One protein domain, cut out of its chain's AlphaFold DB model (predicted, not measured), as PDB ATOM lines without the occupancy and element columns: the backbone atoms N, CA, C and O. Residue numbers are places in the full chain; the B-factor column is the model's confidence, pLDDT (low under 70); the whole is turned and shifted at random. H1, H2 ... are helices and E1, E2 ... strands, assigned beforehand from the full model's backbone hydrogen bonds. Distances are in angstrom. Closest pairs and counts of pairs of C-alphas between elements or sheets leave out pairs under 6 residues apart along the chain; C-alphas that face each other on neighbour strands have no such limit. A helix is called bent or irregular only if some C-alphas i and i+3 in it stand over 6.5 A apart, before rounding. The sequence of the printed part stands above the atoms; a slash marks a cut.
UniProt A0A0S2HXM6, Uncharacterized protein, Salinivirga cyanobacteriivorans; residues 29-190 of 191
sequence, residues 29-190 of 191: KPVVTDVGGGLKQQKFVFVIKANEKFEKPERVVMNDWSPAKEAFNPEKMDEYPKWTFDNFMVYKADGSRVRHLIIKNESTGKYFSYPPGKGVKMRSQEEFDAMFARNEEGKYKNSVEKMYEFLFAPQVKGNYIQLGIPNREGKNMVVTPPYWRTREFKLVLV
ATOM      1  N   LYS A  29      68.159 -93.621 -47.778       42.97
ATOM      2  CA  LYS A  29      68.115 -92.638 -46.693       42.97
ATOM      3  C   LYS A  29      69.549 -92.181 -46.428       42.97
ATOM      4  O   LYS A  29      70.438 -93.032 -46.439       42.97
ATOM      5  N   PRO A  30      69.789 -90.879 -46.199       41.94
ATOM      6  CA  PRO A  30      71.123 -90.397 -45.909       41.94
ATOM      7  C   PRO A  30      71.742 -91.209 -44.768       41.94
ATOM      8  O   PRO A  30      71.175 -91.286 -43.675       41.94
ATOM      9  N   VAL A  31      72.868 -91.862 -45.046       51.47
ATOM     10  CA  VAL A  31      73.605 -92.662 -44.065       51.47
ATOM     11  C   VAL A  31      74.654 -91.765 -43.438       51.47
ATOM     12  O   VAL A  31      75.312 -90.973 -44.107       51.47
ATOM     13  N   VAL A  32      74.802 -91.865 -42.130       45.81
ATOM     14  CA  VAL A  32      75.693 -91.005 -41.371       45.81
ATOM     15  C   VAL A  32      76.830 -91.846 -40.825       45.81
ATOM     16  O   VAL A  32      76.588 -92.850 -40.159       45.81
ATOM     17  N   THR A  33      78.063 -91.432 -41.096       48.00
ATOM     18  CA  THR A  33      79.253 -92.092 -40.561       48.00
ATOM     19  C   THR A  33      80.168 -91.058 -39.932       48.00
ATOM     20  O   THR A  33      80.517 -90.056 -40.558       48.00
ATOM     21  N   ASP A  34      80.605 -91.339 -38.716       51.84
ATOM     22  CA  ASP A  34      81.741 -90.653 -38.119       51.84
ATOM     23  C   ASP A  34      83.011 -91.046 -38.892       51.84
ATOM     24  O   ASP A  34      83.257 -92.231 -39.131       51.84
ATOM     25  N   VAL A  35      83.775 -90.056 -39.352       47.84
ATOM     26  CA  VAL A  35      85.032 -90.275 -40.077       47.84
ATOM     27  C   VAL A  35      86.082 -89.372 -39.449       47.84
ATOM     28  O   VAL A  35      86.372 -88.292 -39.964       47.84
ATOM     29  N   GLY A  36      86.663 -89.797 -38.328       42.47
ATOM     30  CA  GLY A  36      87.675 -88.980 -37.660       42.47
ATOM     31  C   GLY A  36      88.430 -89.647 -36.515       42.47
ATOM     32  O   GLY A  36      88.445 -89.094 -35.430       42.47
ATOM     33  N   GLY A  37      89.087 -90.792 -36.740       45.56
ATOM     34  CA  GLY A  37      89.883 -91.469 -35.695       45.56
ATOM     35  C   GLY A  37      91.414 -91.351 -35.801       45.56
ATOM     36  O   GLY A  37      92.112 -91.802 -34.901       45.56
ATOM     37  N   GLY A  38      91.966 -90.808 -36.896       50.06
ATOM     38  CA  GLY A  38      93.394 -90.993 -37.223       50.06
ATOM     39  C   GLY A  38      94.342 -89.817 -36.954       50.06
ATOM     40  O   GLY A  38      95.552 -90.012 -36.950       50.06
ATOM     41  N   LEU A  39      93.834 -88.597 -36.755       55.66
ATOM     42  CA  LEU A  39      94.663 -87.400 -36.563       55.66
ATOM     43  C   LEU A  39      94.472 -86.853 -35.150       55.66
ATOM     44  O   LEU A  39      93.343 -86.751 -34.677       55.66
ATOM     45  N   LYS A  40      95.577 -86.469 -34.495       68.44
ATOM     46  CA  LYS A  40      95.538 -85.801 -33.190       68.44
ATOM     47  C   LYS A  40      94.638 -84.569 -33.294       68.44
ATOM     48  O   LYS A  40      94.870 -83.707 -34.143       68.44
ATOM     49  N   GLN A  41      93.621 -84.506 -32.437       80.81
ATOM     50  CA  GLN A  41      92.667 -83.404 -32.414       80.81
ATOM     51  C   GLN A  41      93.419 -82.081 -32.206       80.81
ATOM     52  O   GLN A  41      94.197 -81.936 -31.258       80.81
ATOM     53  N   GLN A  42      93.238 -81.137 -33.130       82.75
ATOM     54  CA  GLN A  42      93.895 -79.833 -33.067       82.75
ATOM     55  C   GLN A  42      93.053 -78.839 -32.274       82.75
ATOM     56  O   GLN A  42      91.827 -78.828 -32.383       82.75
ATOM     57  N   LYS A  43      93.738 -77.999 -31.492       89.75
ATOM     58  CA  LYS A  43      93.133 -76.949 -30.674       89.75
ATOM     59  C   LYS A  43      93.297 -75.600 -31.356       89.75
ATOM     60  O   LYS A  43      94.379 -75.269 -31.838       89.75
ATOM     61  N   PHE A  44      92.233 -74.811 -31.358       89.69
ATOM     62  CA  PHE A  44      92.190 -73.513 -32.017       89.69
ATOM     63  C   PHE A  44      91.622 -72.439 -31.096       89.69
ATOM     64  O   PHE A  44      90.736 -72.708 -30.287       89.69
ATOM     65  N   VAL A  45      92.073 -71.203 -31.288       89.94
ATOM     66  CA  VAL A  45      91.357 -70.007 -30.847       89.94
ATOM     67  C   VAL A  45      90.534 -69.490 -32.020       89.94
ATOM     68  O   VAL A  45      91.023 -69.350 -33.143       89.94
ATOM     69  N   PHE A  46      89.263 -69.221 -31.756       90.88
ATOM     70  CA  PHE A  46      88.337 -68.671 -32.735       90.88
ATOM     71  C   PHE A  46      88.415 -67.151 -32.729       90.88
ATOM     72  O   PHE A  46      88.216 -66.533 -31.684       90.88
ATOM     73  N   VAL A  47      88.660 -66.552 -33.895       89.00
ATOM     74  CA  VAL A  47      88.801 -65.100 -34.034       89.00
ATOM     75  C   VAL A  47      87.833 -64.572 -35.088       89.00
ATOM     76  O   VAL A  47      87.972 -64.835 -36.280       89.00
ATOM     77  N   ILE A  48      86.841 -63.817 -34.638       88.25
ATOM     78  CA  ILE A  48      85.829 -63.142 -35.444       88.25
ATOM     79  C   ILE A  48      86.498 -62.055 -36.289       88.25
ATOM     80  O   ILE A  48      87.278 -61.246 -35.776       88.25
ATOM     81  N   LYS A  49      86.162 -62.024 -37.583       83.31
ATOM     82  CA  LYS A  49      86.665 -61.027 -38.532       83.31
ATOM     83  C   LYS A  49      86.277 -59.606 -38.107       83.31
ATOM     84  O   LYS A  49      85.137 -59.364 -37.709       83.31
ATOM     85  N   ALA A  50      87.203 -58.662 -38.258       81.00
ATOM     86  CA  ALA A  50      86.904 -57.240 -38.108       81.00
ATOM     87  C   ALA A  50      85.850 -56.788 -39.135       81.00
ATOM     88  O   ALA A  50      85.812 -57.268 -40.268       81.00
ATOM     89  N   ASN A  51      84.981 -55.859 -38.760       72.31
ATOM     90  CA  ASN A  51      83.960 -55.326 -39.657       72.31
ATOM     91  C   ASN A  51      83.768 -53.844 -39.346       72.31
ATOM     92  O   ASN A  51      83.631 -53.494 -38.184       72.31
ATOM     93  N   GLU A  52      83.718 -53.009 -40.384       60.12
ATOM     94  CA  GLU A  52      83.577 -51.547 -40.319       60.12
ATOM     95  C   GLU A  52      82.347 -51.071 -39.526       60.12
ATOM     96  O   GLU A  52      82.341 -49.974 -38.982       60.12
ATOM     97  N   LYS A  53      81.300 -51.902 -39.406       59.56
ATOM     98  CA  LYS A  53      80.101 -51.616 -38.589       59.56
ATOM     99  C   LYS A  53      80.281 -51.896 -37.095       59.56
ATOM    100  O   LYS A  53      79.364 -51.659 -36.304       59.56
ATOM    101  N   PHE A  54      81.419 -52.461 -36.716       52.53
ATOM    102  CA  PHE A  54      81.914 -52.457 -35.355       52.53
ATOM    103  C   PHE A  54      83.066 -51.469 -35.305       52.53
ATOM    104  O   PHE A  54      84.003 -51.563 -36.082       52.53
ATOM    105  N   GLU A  55      83.059 -50.568 -34.338       53.44
ATOM    106  CA  GLU A  55      84.183 -49.669 -34.049       53.44
ATOM    107  C   GLU A  55      85.417 -50.435 -33.499       53.44
ATOM    108  O   GLU A  55      86.096 -49.964 -32.589       53.44
ATOM    109  N   LYS A  56      85.651 -51.695 -33.910       62.72
ATOM    110  CA  LYS A  56      86.503 -52.655 -33.197       62.72
ATOM    111  C   LYS A  56      87.276 -53.599 -34.144       62.72
ATOM    112  O   LYS A  56      86.679 -54.147 -35.071       62.72
ATOM    113  N   PRO A  57      88.575 -53.862 -33.873       82.25
ATOM    114  CA  PRO A  57      89.371 -54.890 -34.560       82.25
ATOM    115  C   PRO A  57      88.881 -56.309 -34.224       82.25
ATOM    116  O   PRO A  57      87.984 -56.474 -33.394       82.25
ATOM    117  N   GLU A  58      89.493 -57.328 -34.839       87.00
ATOM    118  CA  GLU A  58      89.193 -58.755 -34.632       87.00
ATOM    119  C   GLU A  58      88.994 -59.129 -33.147       87.00
ATOM    120  O   GLU A  58      89.641 -58.578 -32.249       87.00
ATOM    121  N   ARG A  59      88.074 -60.067 -32.882       88.56
ATOM    122  CA  ARG A  59      87.633 -60.445 -31.526       88.56
ATOM    123  C   ARG A  59      87.669 -61.950 -31.321       88.56
ATOM    124  O   ARG A  59      87.276 -62.695 -32.207       88.56
ATOM    125  N   VAL A  60      88.079 -62.399 -30.142       91.50
ATOM    126  CA  VAL A  60      88.063 -63.827 -29.783       91.50
ATOM    127  C   VAL A  60      86.639 -64.296 -29.480       91.50
ATOM    128  O   VAL A  60      85.843 -63.524 -28.954       91.50
ATOM    129  N   VAL A  61      86.311 -65.551 -29.790       90.81
ATOM    130  CA  VAL A  61      85.069 -66.201 -29.340       90.81
ATOM    131  C   VAL A  61      85.263 -66.790 -27.943       90.81
ATOM    132  O   VAL A  61      86.134 -67.634 -27.722       90.81
ATOM    133  N   MET A  62      84.427 -66.347 -27.009       93.44
ATOM    134  CA  MET A  62      84.456 -66.717 -25.598       93.44
ATOM    135  C   MET A  62      83.706 -68.029 -25.326       93.44
ATOM    136  O   MET A  62      83.006 -68.545 -26.192       93.44
ATOM    137  N   ASN A  63      83.822 -68.572 -24.108       93.06
ATOM    138  CA  ASN A  63      83.254 -69.876 -23.718       93.06
ATOM    139  C   ASN A  63      81.743 -70.035 -23.950       93.06
ATOM    140  O   ASN A  63      81.252 -71.148 -24.111       93.06
ATOM    141  N   ASP A  64      81.008 -68.931 -23.956       88.69
ATOM    142  CA  ASP A  64      79.568 -68.851 -24.202       88.69
ATOM    143  C   ASP A  64      79.223 -68.537 -25.669       88.69
ATOM    144  O   ASP A  64      78.077 -68.216 -25.982       88.69
ATOM    145  N   TRP A  65      80.211 -68.625 -26.565       87.44
ATOM    146  CA  TRP A  65      80.126 -68.258 -27.979       87.44
ATOM    147  C   TRP A  65      79.929 -66.748 -28.237       87.44
ATOM    148  O   TRP A  65      79.588 -66.330 -29.349       87.44
ATOM    149  N   SER A  66      80.152 -65.894 -27.232       88.06
ATOM    150  CA  SER A  66      80.106 -64.436 -27.386       88.06
ATOM    151  C   SER A  66      81.442 -63.858 -27.887       88.06
ATOM    152  O   SER A  66      82.489 -64.480 -27.709       88.06
ATOM    153  N   PRO A  67      81.462 -62.680 -28.541       88.75
ATOM    154  CA  PRO A  67      82.706 -61.984 -28.846       88.75
ATOM    155  C   PRO A  67      83.346 -61.424 -27.571       88.75
ATOM    156  O   PRO A  67      82.671 -60.844 -26.719       88.75
ATOM    157  N   ALA A  68      84.671 -61.495 -27.489       89.50
ATOM    158  CA  ALA A  68      85.445 -60.827 -26.458       89.50
ATOM    159  C   ALA A  68      85.207 -59.306 -26.475       89.50
ATOM    160  O   ALA A  68      85.015 -58.681 -27.525       89.50
ATOM    161  N   LYS A  69      85.265 -58.681 -25.295       87.25
ATOM    162  CA  LYS A  69      85.170 -57.218 -25.172       87.25
ATOM    163  C   LYS A  69      86.402 -56.531 -25.769       87.25
ATOM    164  O   LYS A  69      86.268 -55.536 -26.493       87.25
ATOM    165  N   GLU A  70      87.573 -57.094 -25.492       88.81
ATOM    166  CA  GLU A  70      88.888 -56.625 -25.927       88.81
ATOM    167  C   GLU A  70      89.272 -57.156 -27.309       88.81
ATOM    168  O   GLU A  70      88.726 -58.152 -27.780       88.81
ATOM    169  N   ALA A  71      90.210 -56.468 -27.962       89.00
ATOM    170  CA  ALA A  71      90.787 -56.918 -29.222       89.00
ATOM    171  C   ALA A  71      91.533 -58.241 -29.056       89.00
ATOM    172  O   ALA A  71      92.116 -58.511 -28.009       89.00
ATOM    173  N   PHE A  72      91.530 -59.047 -30.115       89.25
ATOM    174  CA  PHE A  72      92.408 -60.202 -30.196       89.25
ATOM    175  C   PHE A  72      93.874 -59.757 -30.074       89.25
ATOM    176  O   PHE A  72      94.331 -58.920 -30.852       89.25
ATOM    177  N   ASN A  73      94.596 -60.332 -29.110       87.19
ATOM    178  CA  ASN A  73      96.032 -60.168 -28.930       87.19
ATOM    179  C   ASN A  73      96.718 -61.545 -29.049       87.19
ATOM    180  O   ASN A  73      96.510 -62.394 -28.181       87.19
ATOM    181  N   PRO A  74      97.551 -61.784 -30.077       86.12
ATOM    182  CA  PRO A  74      98.241 -63.062 -30.250       86.12
ATOM    183  C   PRO A  74      99.206 -63.414 -29.105       86.12
ATOM    184  O   PRO A  74      99.508 -64.588 -28.918       86.12
ATOM    185  N   GLU A  75      99.658 -62.444 -28.308       87.62
ATOM    186  CA  GLU A  75     100.517 -62.686 -27.140       87.62
ATOM    187  C   GLU A  75      99.751 -63.318 -25.965       87.62
ATOM    188  O   GLU A  75     100.358 -63.923 -25.089       87.62
ATOM    189  N   LYS A  76      98.413 -63.232 -25.965       89.94
ATOM    190  CA  LYS A  76      97.524 -63.782 -24.924       89.94
ATOM    191  C   LYS A  76      96.832 -65.084 -25.344       89.94
ATOM    192  O   LYS A  76      95.793 -65.451 -24.800       89.94
ATOM    193  N   MET A  77      97.374 -65.800 -26.332       85.25
ATOM    194  CA  MET A  77      96.773 -67.035 -26.865       85.25
ATOM    195  C   MET A  77      96.492 -68.096 -25.786       85.25
ATOM    196  O   MET A  77      95.469 -68.791 -25.832       85.25
ATOM    197  N   ASP A  78      97.347 -68.175 -24.770       87.19
ATOM    198  CA  ASP A  78      97.200 -69.122 -23.663       87.19
ATOM    199  C   ASP A  78      96.073 -68.754 -22.686       87.19
ATOM    200  O   ASP A  78      95.554 -69.632 -21.997       87.19
ATOM    201  N   GLU A  79      95.578 -67.517 -22.720       91.94
ATOM    202  CA  GLU A  79      94.452 -67.049 -21.902       91.94
ATOM    203  C   GLU A  79      93.092 -67.288 -22.581       91.94
ATOM    204  O   GLU A  79      92.052 -67.348 -21.924       91.94
ATOM    205  N   TYR A  80      93.074 -67.447 -23.907       93.06
ATOM    206  CA  TYR A  80      91.827 -67.554 -24.665       93.06
ATOM    207  C   TYR A  80      91.189 -68.943 -24.618       93.06
ATOM    208  O   TYR A  80      91.896 -69.942 -24.489       93.06
ATOM    209  N   PRO A  81      89.860 -69.054 -24.785       95.25
ATOM    210  CA  PRO A  81      89.201 -70.346 -24.935       95.25
ATOM    211  C   PRO A  81      89.752 -71.167 -26.098       95.25
ATOM    212  O   PRO A  81      89.950 -70.653 -27.201       95.25
ATOM    213  N   LYS A  82      89.962 -72.460 -25.840       94.12
ATOM    214  CA  LYS A  82      90.407 -73.428 -26.844       94.12
ATOM    215  C   LYS A  82      89.216 -74.216 -27.366       94.12
ATOM    216  O   LYS A  82      88.349 -74.631 -26.598       94.12
ATOM    217  N   TRP A  83      89.212 -74.442 -28.669       92.88
ATOM    218  CA  TRP A  83      88.159 -75.144 -29.387       92.88
ATOM    219  C   TRP A  83      88.741 -76.296 -30.187       92.88
ATOM    220  O   TRP A  83      89.844 -76.184 -30.725       92.88
ATOM    221  N   THR A  84      87.989 -77.379 -30.295       91.88
ATOM    222  CA  THR A  84      88.344 -78.562 -31.076       91.88
ATOM    223  C   THR A  84      87.244 -78.905 -32.067       91.88
ATOM    224  O   THR A  84      86.093 -78.470 -31.932       91.88
ATOM    225  N   PHE A  85      87.627 -79.668 -33.093       87.81
ATOM    226  CA  PHE A  85      86.710 -80.169 -34.103       87.81
ATOM    227  C   PHE A  85      86.730 -81.671 -34.205       87.81
ATOM    228  O   PHE A  85      87.801 -82.260 -34.357       87.81
ATOM    229  N   ASP A  86      85.529 -82.222 -34.310       86.81
ATOM    230  CA  ASP A  86      85.324 -83.579 -34.778       86.81
ATOM    231  C   ASP A  86      84.693 -83.567 -36.166       86.81
ATOM    232  O   ASP A  86      83.901 -82.689 -36.532       86.81
ATOM    233  N   ASN A  87      85.122 -84.526 -36.976       82.75
ATOM    234  CA  ASN A  87      84.702 -84.658 -38.357       82.75
ATOM    235  C   ASN A  87      83.496 -85.570 -38.442       82.75
ATOM    236  O   ASN A  87      83.547 -86.712 -38.003       82.75
ATOM    237  N   PHE A  88      82.447 -85.103 -39.102       83.50
ATOM    238  CA  PHE A  88      81.232 -85.882 -39.233       83.50
ATOM    239  C   PHE A  88      80.753 -85.899 -40.680       83.50
ATOM    240  O   PHE A  88      80.522 -84.850 -41.281       83.50
ATOM    241  N   MET A  89      80.617 -87.088 -41.268       83.19
ATOM    242  CA  MET A  89      80.225 -87.235 -42.667       83.19
ATOM    243  C   MET A  89      78.763 -87.652 -42.777       83.19
ATOM    244  O   MET A  89      78.334 -88.666 -42.226       83.19
ATOM    245  N   VAL A  90      78.001 -86.879 -43.547       81.19
ATOM    246  CA  VAL A  90      76.631 -87.226 -43.934       81.19
ATOM    247  C   VAL A  90      76.645 -87.615 -45.405       81.19
ATOM    248  O   VAL A  90      76.941 -86.777 -46.260       81.19
ATOM    249  N   TYR A  91      76.330 -88.872 -45.702       81.19
ATOM    250  CA  TYR A  91      76.040 -89.324 -47.059       81.19
ATOM    251  C   TYR A  91      74.593 -89.005 -47.379       81.19
ATOM    252  O   TYR A  91      73.706 -89.297 -46.586       81.19
ATOM    253  N   LYS A  92      74.348 -88.389 -48.527       79.12
ATOM    254  CA  LYS A  92      73.018 -88.075 -49.035       79.12
ATOM    255  C   LYS A  92      72.480 -89.225 -49.883       79.12
ATOM    256  O   LYS A  92      73.214 -90.123 -50.288       79.12
ATOM    257  N   ALA A  93      71.180 -89.167 -50.161       75.81
ATOM    258  CA  ALA A  93      70.487 -90.153 -50.988       75.81
ATOM    259  C   ALA A  93      71.035 -90.248 -52.418       75.81
ATOM    260  O   ALA A  93      71.022 -91.316 -53.017       75.81
ATOM    261  N   ASP A  94      71.551 -89.134 -52.940       76.75
ATOM    262  CA  ASP A  94      72.193 -89.036 -54.253       76.75
ATOM    263  C   ASP A  94      73.634 -89.588 -54.272       76.75
ATOM    264  O   ASP A  94      74.341 -89.444 -55.266       76.75
ATOM    265  N   GLY A  95      74.097 -90.190 -53.169       76.00
ATOM    266  CA  GLY A  95      75.456 -90.707 -53.012       76.00
ATOM    267  C   GLY A  95      76.512 -89.633 -52.733       76.00
ATOM    268  O   GLY A  95      77.665 -89.967 -52.451       76.00
ATOM    269  N   SER A  96      76.151 -88.345 -52.761       80.31
ATOM    270  CA  SER A  96      77.071 -87.275 -52.385       80.31
ATOM    271  C   SER A  96      77.347 -87.293 -50.882       80.31
ATOM    272  O   SER A  96      76.569 -87.809 -50.079       80.31
ATOM    273  N   ARG A  97      78.481 -86.721 -50.475       81.31
ATOM    274  CA  ARG A  97      78.893 -86.662 -49.070       81.31
ATOM    275  C   ARG A  97      79.161 -85.228 -48.655       81.31
ATOM    276  O   ARG A  97      79.817 -84.482 -49.380       81.31
ATOM    277  N   VAL A  98      78.682 -84.855 -47.476       81.31
ATOM    278  CA  VAL A  98      78.905 -83.529 -46.895       81.31
ATOM    279  C   VAL A  98      79.646 -83.681 -45.579       81.31
ATOM    280  O   VAL A  98      79.181 -84.363 -44.662       81.31
ATOM    281  N   ARG A  99      80.804 -83.022 -45.501       84.38
ATOM    282  CA  ARG A  99      81.589 -82.912 -44.276       84.38
ATOM    283  C   ARG A  99      80.995 -81.835 -43.382       84.38
ATOM    284  O   ARG A  99      80.879 -80.682 -43.792       84.38
ATOM    285  N   HIS A 100      80.699 -82.223 -42.156       87.19
ATOM    286  CA  HIS A 100      80.309 -81.342 -41.073       87.19
ATOM    287  C   HIS A 100      81.391 -81.345 -39.992       87.19
ATOM    288  O   HIS A 100      82.149 -82.305 -39.841       87.19
ATOM    289  N   LEU A 101      81.457 -80.239 -39.267       88.06
ATOM    290  CA  LEU A 101      82.247 -80.060 -38.065       88.06
ATOM    291  C   LEU A 101      81.314 -80.139 -36.865       88.06
ATOM    292  O   LEU A 101      80.268 -79.490 -36.857       88.06
ATOM    293  N   ILE A 102      81.735 -80.882 -35.855       91.69
ATOM    294  CA  ILE A 102      81.221 -80.786 -34.492       91.69
ATOM    295  C   ILE A 102      82.227 -79.945 -33.719       91.69
ATOM    296  O   ILE A 102      83.430 -80.145 -33.865       91.69
ATOM    297  N   ILE A 103      81.748 -78.969 -32.952       92.69
ATOM    298  CA  ILE A 103      82.610 -77.972 -32.311       92.69
ATOM    299  C   ILE A 103      82.492 -78.103 -30.800       92.69
ATOM    300  O   ILE A 103      81.399 -77.953 -30.248       92.69
ATOM    301  N   LYS A 104      83.623 -78.335 -30.137       95.00
ATOM    302  CA  LYS A 104      83.710 -78.480 -28.686       95.00
ATOM    303  C   LYS A 104      84.584 -77.386 -28.093       95.00
ATOM    304  O   LYS A 104      85.625 -77.032 -28.640       95.00
ATOM    305  N   ASN A 105      84.142 -76.834 -26.972       95.56
ATOM    306  CA  ASN A 105      84.928 -75.942 -26.140       95.56
ATOM    307  C   ASN A 105      85.735 -76.776 -25.138       95.56
ATOM    308  O   ASN A 105      85.163 -77.423 -24.262       95.56
ATOM    309  N   GLU A 106      87.057 -76.727 -25.228       94.38
ATOM    310  CA  GLU A 106      87.956 -77.507 -24.370       94.38
ATOM    311  C   GLU A 106      87.965 -77.010 -22.922       94.38
ATOM    312  O   GLU A 106      88.150 -77.796 -22.001       94.38
ATOM    313  N   SER A 107      87.754 -75.710 -22.708       91.56
ATOM    314  CA  SER A 107      87.773 -75.102 -21.372       91.56
ATOM    315  C   SER A 107      86.557 -75.493 -20.529       91.56
ATOM    316  O   SER A 107      86.647 -75.547 -19.308       91.56
ATOM    317  N   THR A 108      85.415 -75.747 -21.167       94.69
ATOM    318  CA  THR A 108      84.147 -76.067 -20.488       94.69
ATOM    319  C   THR A 108      83.667 -77.495 -20.730       94.69
ATOM    320  O   THR A 108      82.720 -77.927 -20.079       94.69
ATOM    321  N   GLY A 109      84.257 -78.209 -21.691       94.88
ATOM    322  CA  GLY A 109      83.798 -79.522 -22.146       94.88
ATOM    323  C   GLY A 109      82.476 -79.499 -22.924       94.88
ATOM    324  O   GLY A 109      81.954 -80.562 -23.251       94.88
ATOM    325  N   LYS A 110      81.922 -78.315 -23.216       96.56
ATOM    326  CA  LYS A 110      80.606 -78.155 -23.847       96.56
ATOM    327  C   LYS A 110      80.691 -78.094 -25.366       96.56
ATOM    328  O   LYS A 110      81.631 -77.532 -25.925       96.56
ATOM    329  N   TYR A 111      79.654 -78.590 -26.028       95.50
ATOM    330  CA  TYR A 111      79.501 -78.543 -27.478       95.50
ATOM    331  C   TYR A 111      78.696 -77.323 -27.894       95.50
ATOM    332  O   TYR A 111      77.678 -76.987 -27.285       95.50
ATOM    333  N   PHE A 112      79.139 -76.670 -28.959       92.88
ATOM    334  CA  PHE A 112      78.358 -75.625 -29.596       92.88
ATOM    335  C   PHE A 112      77.194 -76.252 -30.366       92.88
ATOM    336  O   PHE A 112      77.389 -77.185 -31.147       92.88
ATOM    337  N   SER A 113      75.986 -75.725 -30.158       92.44
ATOM    338  CA  SER A 113      74.817 -76.099 -30.943       92.44
ATOM    339  C   SER A 113      73.973 -74.893 -31.353       92.44
ATOM    340  O   SER A 113      73.921 -73.862 -30.676       92.44
ATOM    341  N   TYR A 114      73.314 -75.017 -32.502       89.88
ATOM    342  CA  TYR A 114      72.437 -74.010 -33.086       89.88
ATOM    343  C   TYR A 114      71.047 -74.602 -33.371       89.88
ATOM    344  O   TYR A 114      70.695 -74.869 -34.525       89.88
ATOM    345  N   PRO A 115      70.237 -74.853 -32.329       87.19
ATOM    346  CA  PRO A 115      68.878 -75.348 -32.493       87.19
ATOM    347  C   PRO A 115      68.007 -74.382 -33.320       87.19
ATOM    348  O   PRO A 115      67.977 -73.173 -33.042       87.19
ATOM    349  N   PRO A 116      67.226 -74.893 -34.294       78.44
ATOM    350  CA  PRO A 116      66.327 -74.077 -35.104       78.44
ATOM    351  C   PRO A 116      65.387 -73.214 -34.252       78.44
ATOM    352  O   PRO A 116      64.710 -73.707 -33.351       78.44
ATOM    353  N   GLY A 117      65.359 -71.906 -34.527       78.06
ATOM    354  CA  GLY A 117      64.489 -70.942 -33.839       78.06
ATOM    355  C   GLY A 117      64.861 -70.623 -32.384       78.06
ATOM    356  O   GLY A 117      64.199 -69.797 -31.769       78.06
ATOM    357  N   LYS A 118      65.911 -71.243 -31.827       83.56
ATOM    358  CA  LYS A 118      66.338 -71.044 -30.427       83.56
ATOM    359  C   LYS A 118      67.686 -70.332 -30.290       83.56
ATOM    360  O   LYS A 118      68.063 -69.966 -29.177       83.56
ATOM    361  N   GLY A 119      68.383 -70.118 -31.406       83.31
ATOM    362  CA  GLY A 119      69.695 -69.476 -31.439       83.31
ATOM    363  C   GLY A 119      70.787 -70.359 -30.839       83.31
ATOM    364  O   GLY A 119      70.649 -71.576 -30.774       83.31
ATOM    365  N   VAL A 120      71.879 -69.731 -30.408       86.94
ATOM    366  CA  VAL A 120      73.049 -70.435 -29.875       86.94
ATOM    367  C   VAL A 120      72.778 -71.074 -28.518       86.94
ATOM    368  O   VAL A 120      72.201 -70.450 -27.623       86.94
ATOM    369  N   LYS A 121      73.263 -72.308 -28.353       91.88
ATOM    370  CA  LYS A 121      73.343 -73.028 -27.084       91.88
ATOM    371  C   LYS A 121      74.722 -73.670 -26.919       91.88
ATOM    372  O   LYS A 121      75.352 -74.078 -27.887       91.88
ATOM    373  N   MET A 122      75.156 -73.773 -25.665       94.00
ATOM    374  CA  MET A 122      76.313 -74.570 -25.257       94.00
ATOM    375  C   MET A 122      75.793 -75.782 -24.489       94.00
ATOM    376  O   MET A 122      75.215 -75.618 -23.413       94.00
ATOM    377  N   ARG A 123      75.959 -76.972 -25.062       95.81
ATOM    378  CA  ARG A 123      75.389 -78.235 -24.584       95.81
ATOM    379  C   ARG A 123      76.418 -79.052 -23.823       95.81
ATOM    380  O   ARG A 123      77.594 -79.025 -24.179       95.81
ATOM    381  N   SER A 124      76.000 -79.757 -22.783       96.81
ATOM    382  CA  SER A 124      76.897 -80.661 -22.060       96.81
ATOM    383  C   SER A 124      77.283 -81.879 -22.909       96.81
ATOM    384  O   SER A 124      76.704 -82.127 -23.971       96.81
ATOM    385  N   GLN A 125      78.274 -82.640 -22.437       95.50
ATOM    386  CA  GLN A 125      78.655 -83.911 -23.054       95.50
ATOM    387  C   GLN A 125      77.479 -84.896 -23.031       95.50
ATOM    388  O   GLN A 125      77.199 -85.516 -24.046       95.50
ATOM    389  N   GLU A 126      76.726 -84.971 -21.932       96.75
ATOM    390  CA  GLU A 126      75.570 -85.864 -21.803       96.75
ATOM    391  C   GLU A 126      74.451 -85.499 -22.789       96.75
ATOM    392  O   GLU A 126      73.846 -86.380 -23.401       96.75
ATOM    393  N   GLU A 127      74.178 -84.201 -22.979       96.38
ATOM    394  CA  GLU A 127      73.204 -83.737 -23.976       96.38
ATOM    395  C   GLU A 127      73.648 -84.081 -25.405       96.38
ATOM    396  O   GLU A 127      72.820 -84.471 -26.234       96.38
ATOM    397  N   PHE A 128      74.944 -83.941 -25.695       95.38
ATOM    398  CA  PHE A 128      75.531 -84.320 -26.977       95.38
ATOM    399  C   PHE A 128      75.445 -85.837 -27.201       95.38
ATOM    400  O   PHE A 128      74.898 -86.278 -28.213       95.38
ATOM    401  N   ASP A 129      75.880 -86.644 -26.236       94.75
ATOM    402  CA  ASP A 129      75.857 -88.107 -26.317       94.75
ATOM    403  C   ASP A 129      74.431 -88.636 -26.481       94.75
ATOM    404  O   ASP A 129      74.182 -89.520 -27.301       94.75
ATOM    405  N   ALA A 130      73.457 -88.053 -25.776       94.38
ATOM    406  CA  ALA A 130      72.048 -88.388 -25.950       94.38
ATOM    407  C   ALA A 130      71.544 -88.070 -27.369       94.38
ATOM    408  O   ALA A 130      70.734 -88.821 -27.924       94.38
ATOM    409  N   MET A 131      72.028 -86.982 -27.980       93.31
ATOM    410  CA  MET A 131      71.679 -86.616 -29.353       93.31
ATOM    411  C   MET A 131      72.257 -87.608 -30.372       93.31
ATOM    412  O   MET A 131      71.555 -87.999 -31.306       93.31
ATOM    413  N   PHE A 132      73.494 -88.064 -30.162       92.00
ATOM    414  CA  PHE A 132      74.214 -88.974 -31.059       92.00
ATOM    415  C   PHE A 132      74.144 -90.456 -30.650       92.00
ATOM    416  O   PHE A 132      74.798 -91.302 -31.266       92.00
ATOM    417  N   ALA A 133      73.319 -90.802 -29.661       92.44
ATOM    418  CA  ALA A 133      73.157 -92.168 -29.180       92.44
ATOM    419  C   ALA A 133      72.720 -93.125 -30.299       92.44
ATOM    420  O   ALA A 133      71.868 -92.798 -31.134       92.44
ATOM    421  N   ARG A 134      73.261 -94.346 -30.276       89.44
ATOM    422  CA  ARG A 134      72.918 -95.423 -31.214       89.44
ATOM    423  C   ARG A 134      72.091 -96.514 -30.537       89.44
ATOM    424  O   ARG A 134      72.191 -96.713 -29.329       89.44
ATOM    425  N   ASN A 135      71.217 -97.164 -31.299       90.25
ATOM    426  CA  ASN A 135      70.491 -98.353 -30.865       90.25
ATOM    427  C   ASN A 135      71.377 -99.609 -30.979       90.25
ATOM    428  O   ASN A 135      72.516 -99.534 -31.439       90.25
ATOM    429  N   GLU A 136      70.843-100.758 -30.570       89.19
ATOM    430  CA  GLU A 136      71.549-102.051 -30.600       89.19
ATOM    431  C   GLU A 136      71.941-102.486 -32.023       89.19
ATOM    432  O   GLU A 136      72.942-103.166 -32.214       89.19
ATOM    433  N   GLU A 137      71.216-102.014 -33.042       87.06
ATOM    434  CA  GLU A 137      71.529-102.237 -34.462       87.06
ATOM    435  C   GLU A 137      72.632-101.300 -34.997       87.06
ATOM    436  O   GLU A 137      72.912-101.284 -36.196       87.06
ATOM    437  N   GLY A 138      73.217-100.450 -34.144       82.19
ATOM    438  CA  GLY A 138      74.240 -99.474 -34.525       82.19
ATOM    439  C   GLY A 138      73.711 -98.249 -35.282       82.19
ATOM    440  O   GLY A 138      74.503 -97.435 -35.758       82.19
ATOM    441  N   LYS A 139      72.387 -98.071 -35.381       83.19
ATOM    442  CA  LYS A 139      71.746 -96.908 -36.016       83.19
ATOM    443  C   LYS A 139      71.553 -95.780 -35.009       83.19
ATOM    444  O   LYS A 139      71.256 -96.025 -33.844       83.19
ATOM    445  N   TYR A 140      71.657 -94.531 -35.457       87.38
ATOM    446  CA  TYR A 140      71.340 -93.375 -34.614       87.38
ATOM    447  C   TYR A 140      69.877 -93.408 -34.153       87.38
ATOM    448  O   TYR A 140      68.970 -93.614 -34.960       87.38
ATOM    449  N   LYS A 141      69.655 -93.187 -32.852       90.56
ATOM    450  CA  LYS A 141      68.312 -93.110 -32.255       90.56
ATOM    451  C   LYS A 141      67.561 -91.858 -32.716       90.56
ATOM    452  O   LYS A 141      66.345 -91.895 -32.883       90.56
ATOM    453  N   ASN A 142      68.277 -90.750 -32.920       88.62
ATOM    454  CA  ASN A 142      67.714 -89.493 -33.409       88.62
ATOM    455  C   ASN A 142      67.831 -89.368 -34.931       88.62
ATOM    456  O   ASN A 142      68.729 -89.925 -35.559       88.62
ATOM    457  N   SER A 143      66.929 -88.585 -35.529       86.50
ATOM    458  CA  SER A 143      67.025 -88.225 -36.942       86.50
ATOM    459  C   SER A 143      68.212 -87.294 -37.197       86.50
ATOM    460  O   SER A 143      68.591 -86.493 -36.342       86.50
ATOM    461  N   VAL A 144      68.756 -87.344 -38.416       82.56
ATOM    462  CA  VAL A 144      69.822 -86.426 -38.858       82.56
ATOM    463  C   VAL A 144      69.397 -84.966 -38.719       82.56
ATOM    464  O   VAL A 144      70.190 -84.132 -38.306       82.56
ATOM    465  N   GLU A 145      68.120 -84.670 -38.963       82.19
ATOM    466  CA  GLU A 145      67.563 -83.326 -38.792       82.19
ATOM    467  C   GLU A 145      67.684 -82.788 -37.366       82.19
ATOM    468  O   GLU A 145      67.953 -81.604 -37.186       82.19
ATOM    469  N   LYS A 146      67.513 -83.645 -36.351       85.94
ATOM    470  CA  LYS A 146      67.748 -83.258 -34.955       85.94
ATOM    471  C   LYS A 146      69.234 -83.056 -34.686       85.94
ATOM    472  O   LYS A 146      69.609 -82.102 -34.018       85.94
ATOM    473  N   MET A 147      70.075 -83.922 -35.249       88.88
ATOM    474  CA  MET A 147      71.528 -83.826 -35.105       88.88
ATOM    475  C   MET A 147      72.108 -82.580 -35.789       88.88
ATOM    476  O   MET A 147      73.137 -82.087 -35.337       88.88
ATOM    477  N   TYR A 148      71.448 -82.012 -36.812       87.81
ATOM    478  CA  TYR A 148      71.925 -80.808 -37.509       87.81
ATOM    479  C   TYR A 148      72.134 -79.590 -36.606       87.81
ATOM    480  O   TYR A 148      72.888 -78.701 -36.995       87.81
ATOM    481  N   GLU A 149      71.563 -79.549 -35.396       90.00
ATOM    482  CA  GLU A 149      71.906 -78.483 -34.448       90.00
ATOM    483  C   GLU A 149      73.392 -78.498 -34.038       90.00
ATOM    484  O   GLU A 149      73.903 -77.459 -33.643       90.00
ATOM    485  N   PHE A 150      74.099 -79.624 -34.173       92.38
ATOM    486  CA  PHE A 150      75.530 -79.769 -33.861       92.38
ATOM    487  C   PHE A 150      76.433 -79.893 -35.096       92.38
ATOM    488  O   PHE A 150      77.653 -79.948 -34.956       92.38
ATOM    489  N   LEU A 151      75.857 -80.003 -36.295       89.94
ATOM    490  CA  LEU A 151      76.591 -80.347 -37.511       89.94
ATOM    491  C   LEU A 151      76.752 -79.121 -38.401       89.94
ATOM    492  O   LEU A 151      75.828 -78.721 -39.108       89.94
ATOM    493  N   PHE A 152      77.958 -78.564 -38.416       88.69
ATOM    494  CA  PHE A 152      78.249 -77.326 -39.129       88.69
ATOM    495  C   PHE A 152      79.034 -77.584 -40.410       88.69
ATOM    496  O   PHE A 152      80.155 -78.077 -40.369       88.69
ATOM    497  N   ALA A 153      78.479 -77.220 -41.559       87.69
ATOM    498  CA  ALA A 153      79.175 -77.255 -42.837       87.69
ATOM    499  C   ALA A 153      80.102 -76.027 -42.958       87.69
ATOM    500  O   ALA A 153      79.601 -74.896 -43.022       87.69
ATOM    501  N   PRO A 154      81.437 -76.200 -42.988       85.44
ATOM    502  CA  PRO A 154      82.357 -75.082 -43.138       85.44
ATOM    503  C   PRO A 154      82.438 -74.628 -44.600       85.44
ATOM    504  O   PRO A 154      82.492 -75.442 -45.521       85.44
ATOM    505  N   GLN A 155      82.517 -73.317 -44.812       85.44
ATOM    506  CA  GLN A 155      82.824 -72.692 -46.095       85.44
ATOM    507  C   GLN A 155      84.050 -71.795 -45.937       85.44
ATOM    508  O   GLN A 155      84.044 -70.879 -45.117       85.44
ATOM    509  N   VAL A 156      85.094 -72.049 -46.725       81.50
ATOM    510  CA  VAL A 156      86.317 -71.235 -46.715       81.50
ATOM    511  C   VAL A 156      86.105 -69.982 -47.568       81.50
ATOM    512  O   VAL A 156      85.617 -70.055 -48.697       81.50
ATOM    513  N   LYS A 157      86.462 -68.823 -47.013       76.94
ATOM    514  CA  LYS A 157      86.340 -67.485 -47.605       76.94
ATOM    515  C   LYS A 157      87.668 -66.742 -47.423       76.94
ATOM    516  O   LYS A 157      87.837 -65.950 -46.498       76.94
ATOM    517  N   GLY A 158      88.641 -67.037 -48.287       80.88
ATOM    518  CA  GLY A 158      90.015 -66.552 -48.117       80.88
ATOM    519  C   GLY A 158      90.622 -67.090 -46.817       80.88
ATOM    520  O   GLY A 158      90.615 -68.296 -46.595       80.88
ATOM    521  N   ASN A 159      91.081 -66.195 -45.937       77.38
ATOM    522  CA  ASN A 159      91.659 -66.547 -44.630       77.38
ATOM    523  C   ASN A 159      90.614 -66.793 -43.525       77.38
ATOM    524  O   ASN A 159      90.973 -66.968 -42.362       77.38
ATOM    525  N   TYR A 160      89.326 -66.776 -43.870       83.19
ATOM    526  CA  TYR A 160      88.224 -66.932 -42.929       83.19
ATOM    527  C   TYR A 160      87.359 -68.145 -43.272       83.19
ATOM    528  O   TYR A 160      87.377 -68.680 -44.380       83.19
ATOM    529  N   ILE A 161      86.573 -68.567 -42.294       83.62
ATOM    530  CA  ILE A 161      85.612 -69.655 -42.352       83.62
ATOM    531  C   ILE A 161      84.248 -69.094 -41.974       83.62
ATOM    532  O   ILE A 161      84.107 -68.276 -41.065       83.62
ATOM    533  N   GLN A 162      83.237 -69.569 -42.680       85.38
ATOM    534  CA  GLN A 162      81.839 -69.363 -42.361       85.38
ATOM    535  C   GLN A 162      81.196 -70.720 -42.082       85.38
ATOM    536  O   GLN A 162      81.401 -71.670 -42.838       85.38
ATOM    537  N   LEU A 163      80.409 -70.820 -41.010       85.25
ATOM    538  CA  LEU A 163      79.648 -72.030 -40.698       85.25
ATOM    539  C   LEU A 163      78.216 -71.900 -41.199       85.25
ATOM    540  O   LEU A 163      77.559 -70.872 -40.996       85.25
ATOM    541  N   GLY A 164      77.731 -72.972 -41.813       83.31
ATOM    542  CA  GLY A 164      76.327 -73.143 -42.143       83.31
ATOM    543  C   GLY A 164      75.742 -74.414 -41.540       83.31
ATOM    544  O   GLY A 164      76.469 -75.359 -41.254       83.31
ATOM    545  N   ILE A 165      74.423 -74.445 -41.391       77.44
ATOM    546  CA  ILE A 165      73.648 -75.676 -41.199       77.44
ATOM    547  C   ILE A 165      72.678 -75.830 -42.374       77.44
ATOM    548  O   ILE A 165      72.179 -74.818 -42.879       77.44
ATOM    549  N   PRO A 166      72.378 -77.050 -42.831       67.88
ATOM    550  CA  PRO A 166      71.316 -77.254 -43.805       67.88
ATOM    551  C   PRO A 166      69.955 -76.905 -43.184       67.88
ATOM    552  O   PRO A 166      69.620 -77.351 -42.087       67.88
ATOM    553  N   ASN A 167      69.151 -76.104 -43.880       67.00
ATOM    554  CA  ASN A 167      67.744 -75.909 -43.539       67.00
ATOM    555  C   ASN A 167      66.882 -77.063 -44.091       67.00
ATOM    556  O   ASN A 167      67.385 -77.955 -44.775       67.00
ATOM    557  N   ARG A 168      65.566 -77.035 -43.836       58.09
ATOM    558  CA  ARG A 168      64.615 -78.048 -44.346       58.09
ATOM    559  C   ARG A 168      64.587 -78.167 -45.881       58.09
ATOM    560  O   ARG A 168      64.144 -79.182 -46.397       58.09
ATOM    561  N   GLU A 169      65.075 -77.156 -46.598       57.28
ATOM    562  CA  GLU A 169      65.196 -77.127 -48.064       57.28
ATOM    563  C   GLU A 169      66.611 -77.510 -48.547       57.28
ATOM    564  O   GLU A 169      66.923 -77.384 -49.728       57.28
ATOM    565  N   GLY A 170      67.507 -77.918 -47.642       59.03
ATOM    566  CA  GLY A 170      68.899 -78.241 -47.959       59.03
ATOM    567  C   GLY A 170      69.791 -77.030 -48.260       59.03
ATOM    568  O   GLY A 170      70.933 -77.213 -48.684       59.03
ATOM    569  N   LYS A 171      69.318 -75.796 -48.036       64.81
ATOM    570  CA  LYS A 171      70.124 -74.571 -48.159       64.81
ATOM    571  C   LYS A 171      70.972 -74.371 -46.906       64.81
ATOM    572  O   LYS A 171      70.479 -74.517 -45.791       64.81
ATOM    573  N   ASN A 172      72.229 -73.967 -47.085       66.50
ATOM    574  CA  ASN A 172      73.123 -73.641 -45.976       66.50
ATOM    575  C   ASN A 172      72.725 -72.302 -45.345       66.50
ATOM    576  O   ASN A 172      73.026 -71.231 -45.875       66.50
ATOM    577  N   MET A 173      72.046 -72.367 -44.205       72.00
ATOM    578  CA  MET A 173      71.768 -71.216 -43.360       72.00
ATOM    579  C   MET A 173      72.983 -70.882 -42.513       72.00
ATOM    580  O   MET A 173      73.542 -71.745 -41.846       72.00
ATOM    581  N   VAL A 174      73.364 -69.611 -42.508       72.12
ATOM    582  CA  VAL A 174      74.478 -69.122 -41.699       72.12
ATOM    583  C   VAL A 174      74.090 -69.122 -40.224       72.12
ATOM    584  O   VAL A 174      73.046 -68.580 -39.867       72.12
ATOM    585  N   VAL A 175      74.951 -69.684 -39.376       69.12
ATOM    586  CA  VAL A 175      74.691 -69.894 -37.939       69.12
ATOM    587  C   VAL A 175      75.596 -69.064 -37.033       69.12
ATOM    588  O   VAL A 175      76.126 -69.531 -36.029       69.12
ATOM    589  N   THR A 176      75.794 -67.804 -37.391       69.50
ATOM    590  CA  THR A 176      76.452 -66.842 -36.505       69.50
ATOM    591  C   THR A 176      75.399 -66.073 -35.719       69.50
ATOM    592  O   THR A 176      74.423 -65.618 -36.328       69.50
ATOM    593  N   PRO A 177      75.574 -65.880 -34.398       67.69
ATOM    594  CA  PRO A 177      74.665 -65.048 -33.629       67.69
ATOM    595  C   PRO A 177      74.472 -63.668 -34.272       67.69
ATOM    596  O   PRO A 177      75.449 -63.081 -34.743       67.69
ATOM    597  N   PRO A 178      73.259 -63.087 -34.238       68.75
ATOM    598  CA  PRO A 178      73.005 -61.766 -34.818       68.75
ATOM    599  C   PRO A 178      73.940 -60.677 -34.272       68.75
ATOM    600  O   PRO A 178      74.339 -59.767 -34.999       68.75
ATOM    601  N   TYR A 179      74.343 -60.799 -33.003       70.62
ATOM    602  CA  TYR A 179      75.234 -59.852 -32.338       70.62
ATOM    603  C   TYR A 179      76.696 -59.927 -32.810       70.62
ATOM    604  O   TYR A 179      77.436 -58.979 -32.566       70.62
ATOM    605  N   TRP A 180      77.119 -60.981 -33.523       72.12
ATOM    606  CA  TRP A 180      78.450 -61.024 -34.145       72.12
ATOM    607  C   TRP A 180      78.575 -60.059 -35.319       72.12
ATOM    608  O   TRP A 180      79.700 -59.732 -35.663       72.12
ATOM    609  N   ARG A 181      77.457 -59.624 -35.936       71.56
ATOM    610  CA  ARG A 181      77.313 -58.773 -37.150       71.56
ATOM    611  C   ARG A 181      78.315 -59.026 -38.301       71.56
ATOM    612  O   ARG A 181      78.344 -58.278 -39.271       71.56
ATOM    613  N   THR A 182      79.088 -60.100 -38.235       73.75
ATOM    614  CA  THR A 182      79.850 -60.752 -39.294       73.75
ATOM    615  C   THR A 182      79.560 -62.246 -39.222       73.75
ATOM    616  O   THR A 182      79.122 -62.773 -38.198       73.75
ATOM    617  N   ARG A 183      79.777 -62.919 -40.347       78.19
ATOM    618  CA  ARG A 183      79.515 -64.347 -40.540       78.19
ATOM    619  C   ARG A 183      80.804 -65.171 -40.588       78.19
ATOM    620  O   ARG A 183      80.750 -66.387 -40.736       78.19
ATOM    621  N   GLU A 184      81.941 -64.486 -40.510       84.00
ATOM    622  CA  GLU A 184      83.266 -64.988 -40.843       84.00
ATOM    623  C   GLU A 184      84.182 -64.935 -39.618       84.00
ATOM    624  O   GLU A 184      84.237 -63.929 -38.904       84.00
ATOM    625  N   PHE A 185      84.931 -66.008 -39.393       84.12
ATOM    626  CA  PHE A 185      85.947 -66.102 -38.351       84.12
ATOM    627  C   PHE A 185      87.128 -66.935 -38.847       84.12
ATOM    628  O   PHE A 185      86.980 -67.766 -39.735       84.12
ATOM    629  N   LYS A 186      88.319 -66.713 -38.304       86.94
ATOM    630  CA  LYS A 186      89.510 -67.514 -38.593       86.94
ATOM    631  C   LYS A 186      89.846 -68.413 -37.412       86.94
ATOM    632  O   LYS A 186      89.449 -68.152 -36.275       86.94
ATOM    633  N   LEU A 187      90.597 -69.462 -37.710       85.81
ATOM    634  CA  LEU A 187      91.120 -70.402 -36.732       85.81
ATOM    635  C   LEU A 187      92.592 -70.092 -36.511       85.81
ATOM    636  O   LEU A 187      93.374 -70.124 -37.459       85.81
ATOM    637  N   VAL A 188      92.968 -69.803 -35.272       83.69
ATOM    638  CA  VAL A 188      94.371 -69.637 -34.894       83.69
ATOM    639  C   VAL A 188      94.800 -70.900 -34.160       83.69
ATOM    640  O   VAL A 188      94.252 -71.213 -33.106       83.69
ATOM    641  N   LEU A 189      95.731 -71.654 -34.746       83.69
ATOM    642  CA  LEU A 189      96.229 -72.902 -34.168       83.69
ATOM    643  C   LEU A 189      96.953 -72.625 -32.844       83.69
ATOM    644  O   LEU A 189      97.803 -71.736 -32.773       83.69
ATOM    645  N   VAL A 190      96.629 -73.407 -31.819       79.75
ATOM    646  CA  VAL A 190      97.371 -73.441 -30.554       79.75
ATOM    647  C   VAL A 190      98.483 -74.478 -30.699       79.75
ATOM    648  O   VAL A 190      98.216 -75.594 -31.153       79.75
TER     649      VAL A 190
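Overview. This is residues 29 to 190 of the 191 residues of an uncharacterized protein of Salinivirga cyanobacteriivorans (UniProt A0A0S2HXM6). Six strands ring a small, uneven barrel, nearly closed: the long hairpin E3 and E4, then E2 and E10, with the hairpin E7 and E8 filling the gap between E10 and E4. The small hairpin E5 and E6 and the short helices H2 and H3 lie to one side, while H1 and the loop of residues 49 to 73 make one end. The printed part has 162 residues with three named helices and ten named strands, in the order E1 E2 H1 E3 E4 E5 E6 H2 H3 E7 E8 E9 E10; the class is mixed, with 71 residues, under half, in named elements. E1, E2, E3, E4 and E10 form a branched antiparallel sheet, E7, E8 and E9 an antiparallel sheet in that order, and E5 and E6 an antiparallel pair. The whole is compact, with a radius of gyration of the C-alphas of 16.2 A, yet elongated, spanning 51 by 31 by 28 A.

Along the chain. E1, residues 32 to 34, begins at C-alpha 32 (75.693, -91.005, -41.371). E2 is residues 43 to 48, 16.3 A, and H1 residues 74 to 79. E3, residues 83 to 91, measures 25.7 A, and E4, residues 97 to 105, 26.0 A. E5 is residues 111 to 113, E6 121 to 123, H2 125 to 132 and H3 144 to 147. E7 is residues 153 to 157, E8 160 to 166, 19.8 A, and E9 172 to 174. E10, residues 185 to 189, ends at C-alpha 189 (96.229, -72.902, -34.168).

Arrangement. The branched sheet is strongly twisted; E1 and E2 lie on one side of E3 and E4 on the other side. N 33 and O 89 of E1 and E3 are 3.0 A apart, N 44 and O 83 of E2 and E3 2.8 A, N 88 and O 100 of E3 and E4 2.9 A, and N 47 and O 186 of E2 and E10 3.0 A. The closest C-alphas of E8 and E10, Tyr 160 and Lys 186, are 4.6 A apart, as are those of E4 and E7, His 100 and Ala 153. E7, E8 and E9 form a meander, each strand the antiparallel neighbour of the one before, with N 155 and O 162 at 2.8 A and N 165 and O 173 at 2.9 A. In the hairpin E5 and E6, N 111 and O 123 are 2.8 A apart. H2 and H3 only just touch, with 3 pairs of C-alphas within 8 A, the closest Met 131 and Met 147 at 6.4 A. H1 only grazes the branched sheet; it is irregular, with C-alphas 75 and 78 8.0 A apart. Every O i to N i+4 pair is within hydrogen-bond range in H2, but 0 of 2 in H1, with 1 of 3 O i to N i+3 pairs within range; H3 is too short for an O i to N i+4 pair.

Size, cuts and confidence. The C-alphas of Glu 55 and Glu 137, the two farthest apart, are 54.1 A from each other. The printed part has no cut; the links E2 to H1 and H2 to H3 are long. Mean pLDDT of the printed part is 81.6, with residues 29 to 40, 52 to 56, 166 to 172 and 175 to 178 under 70.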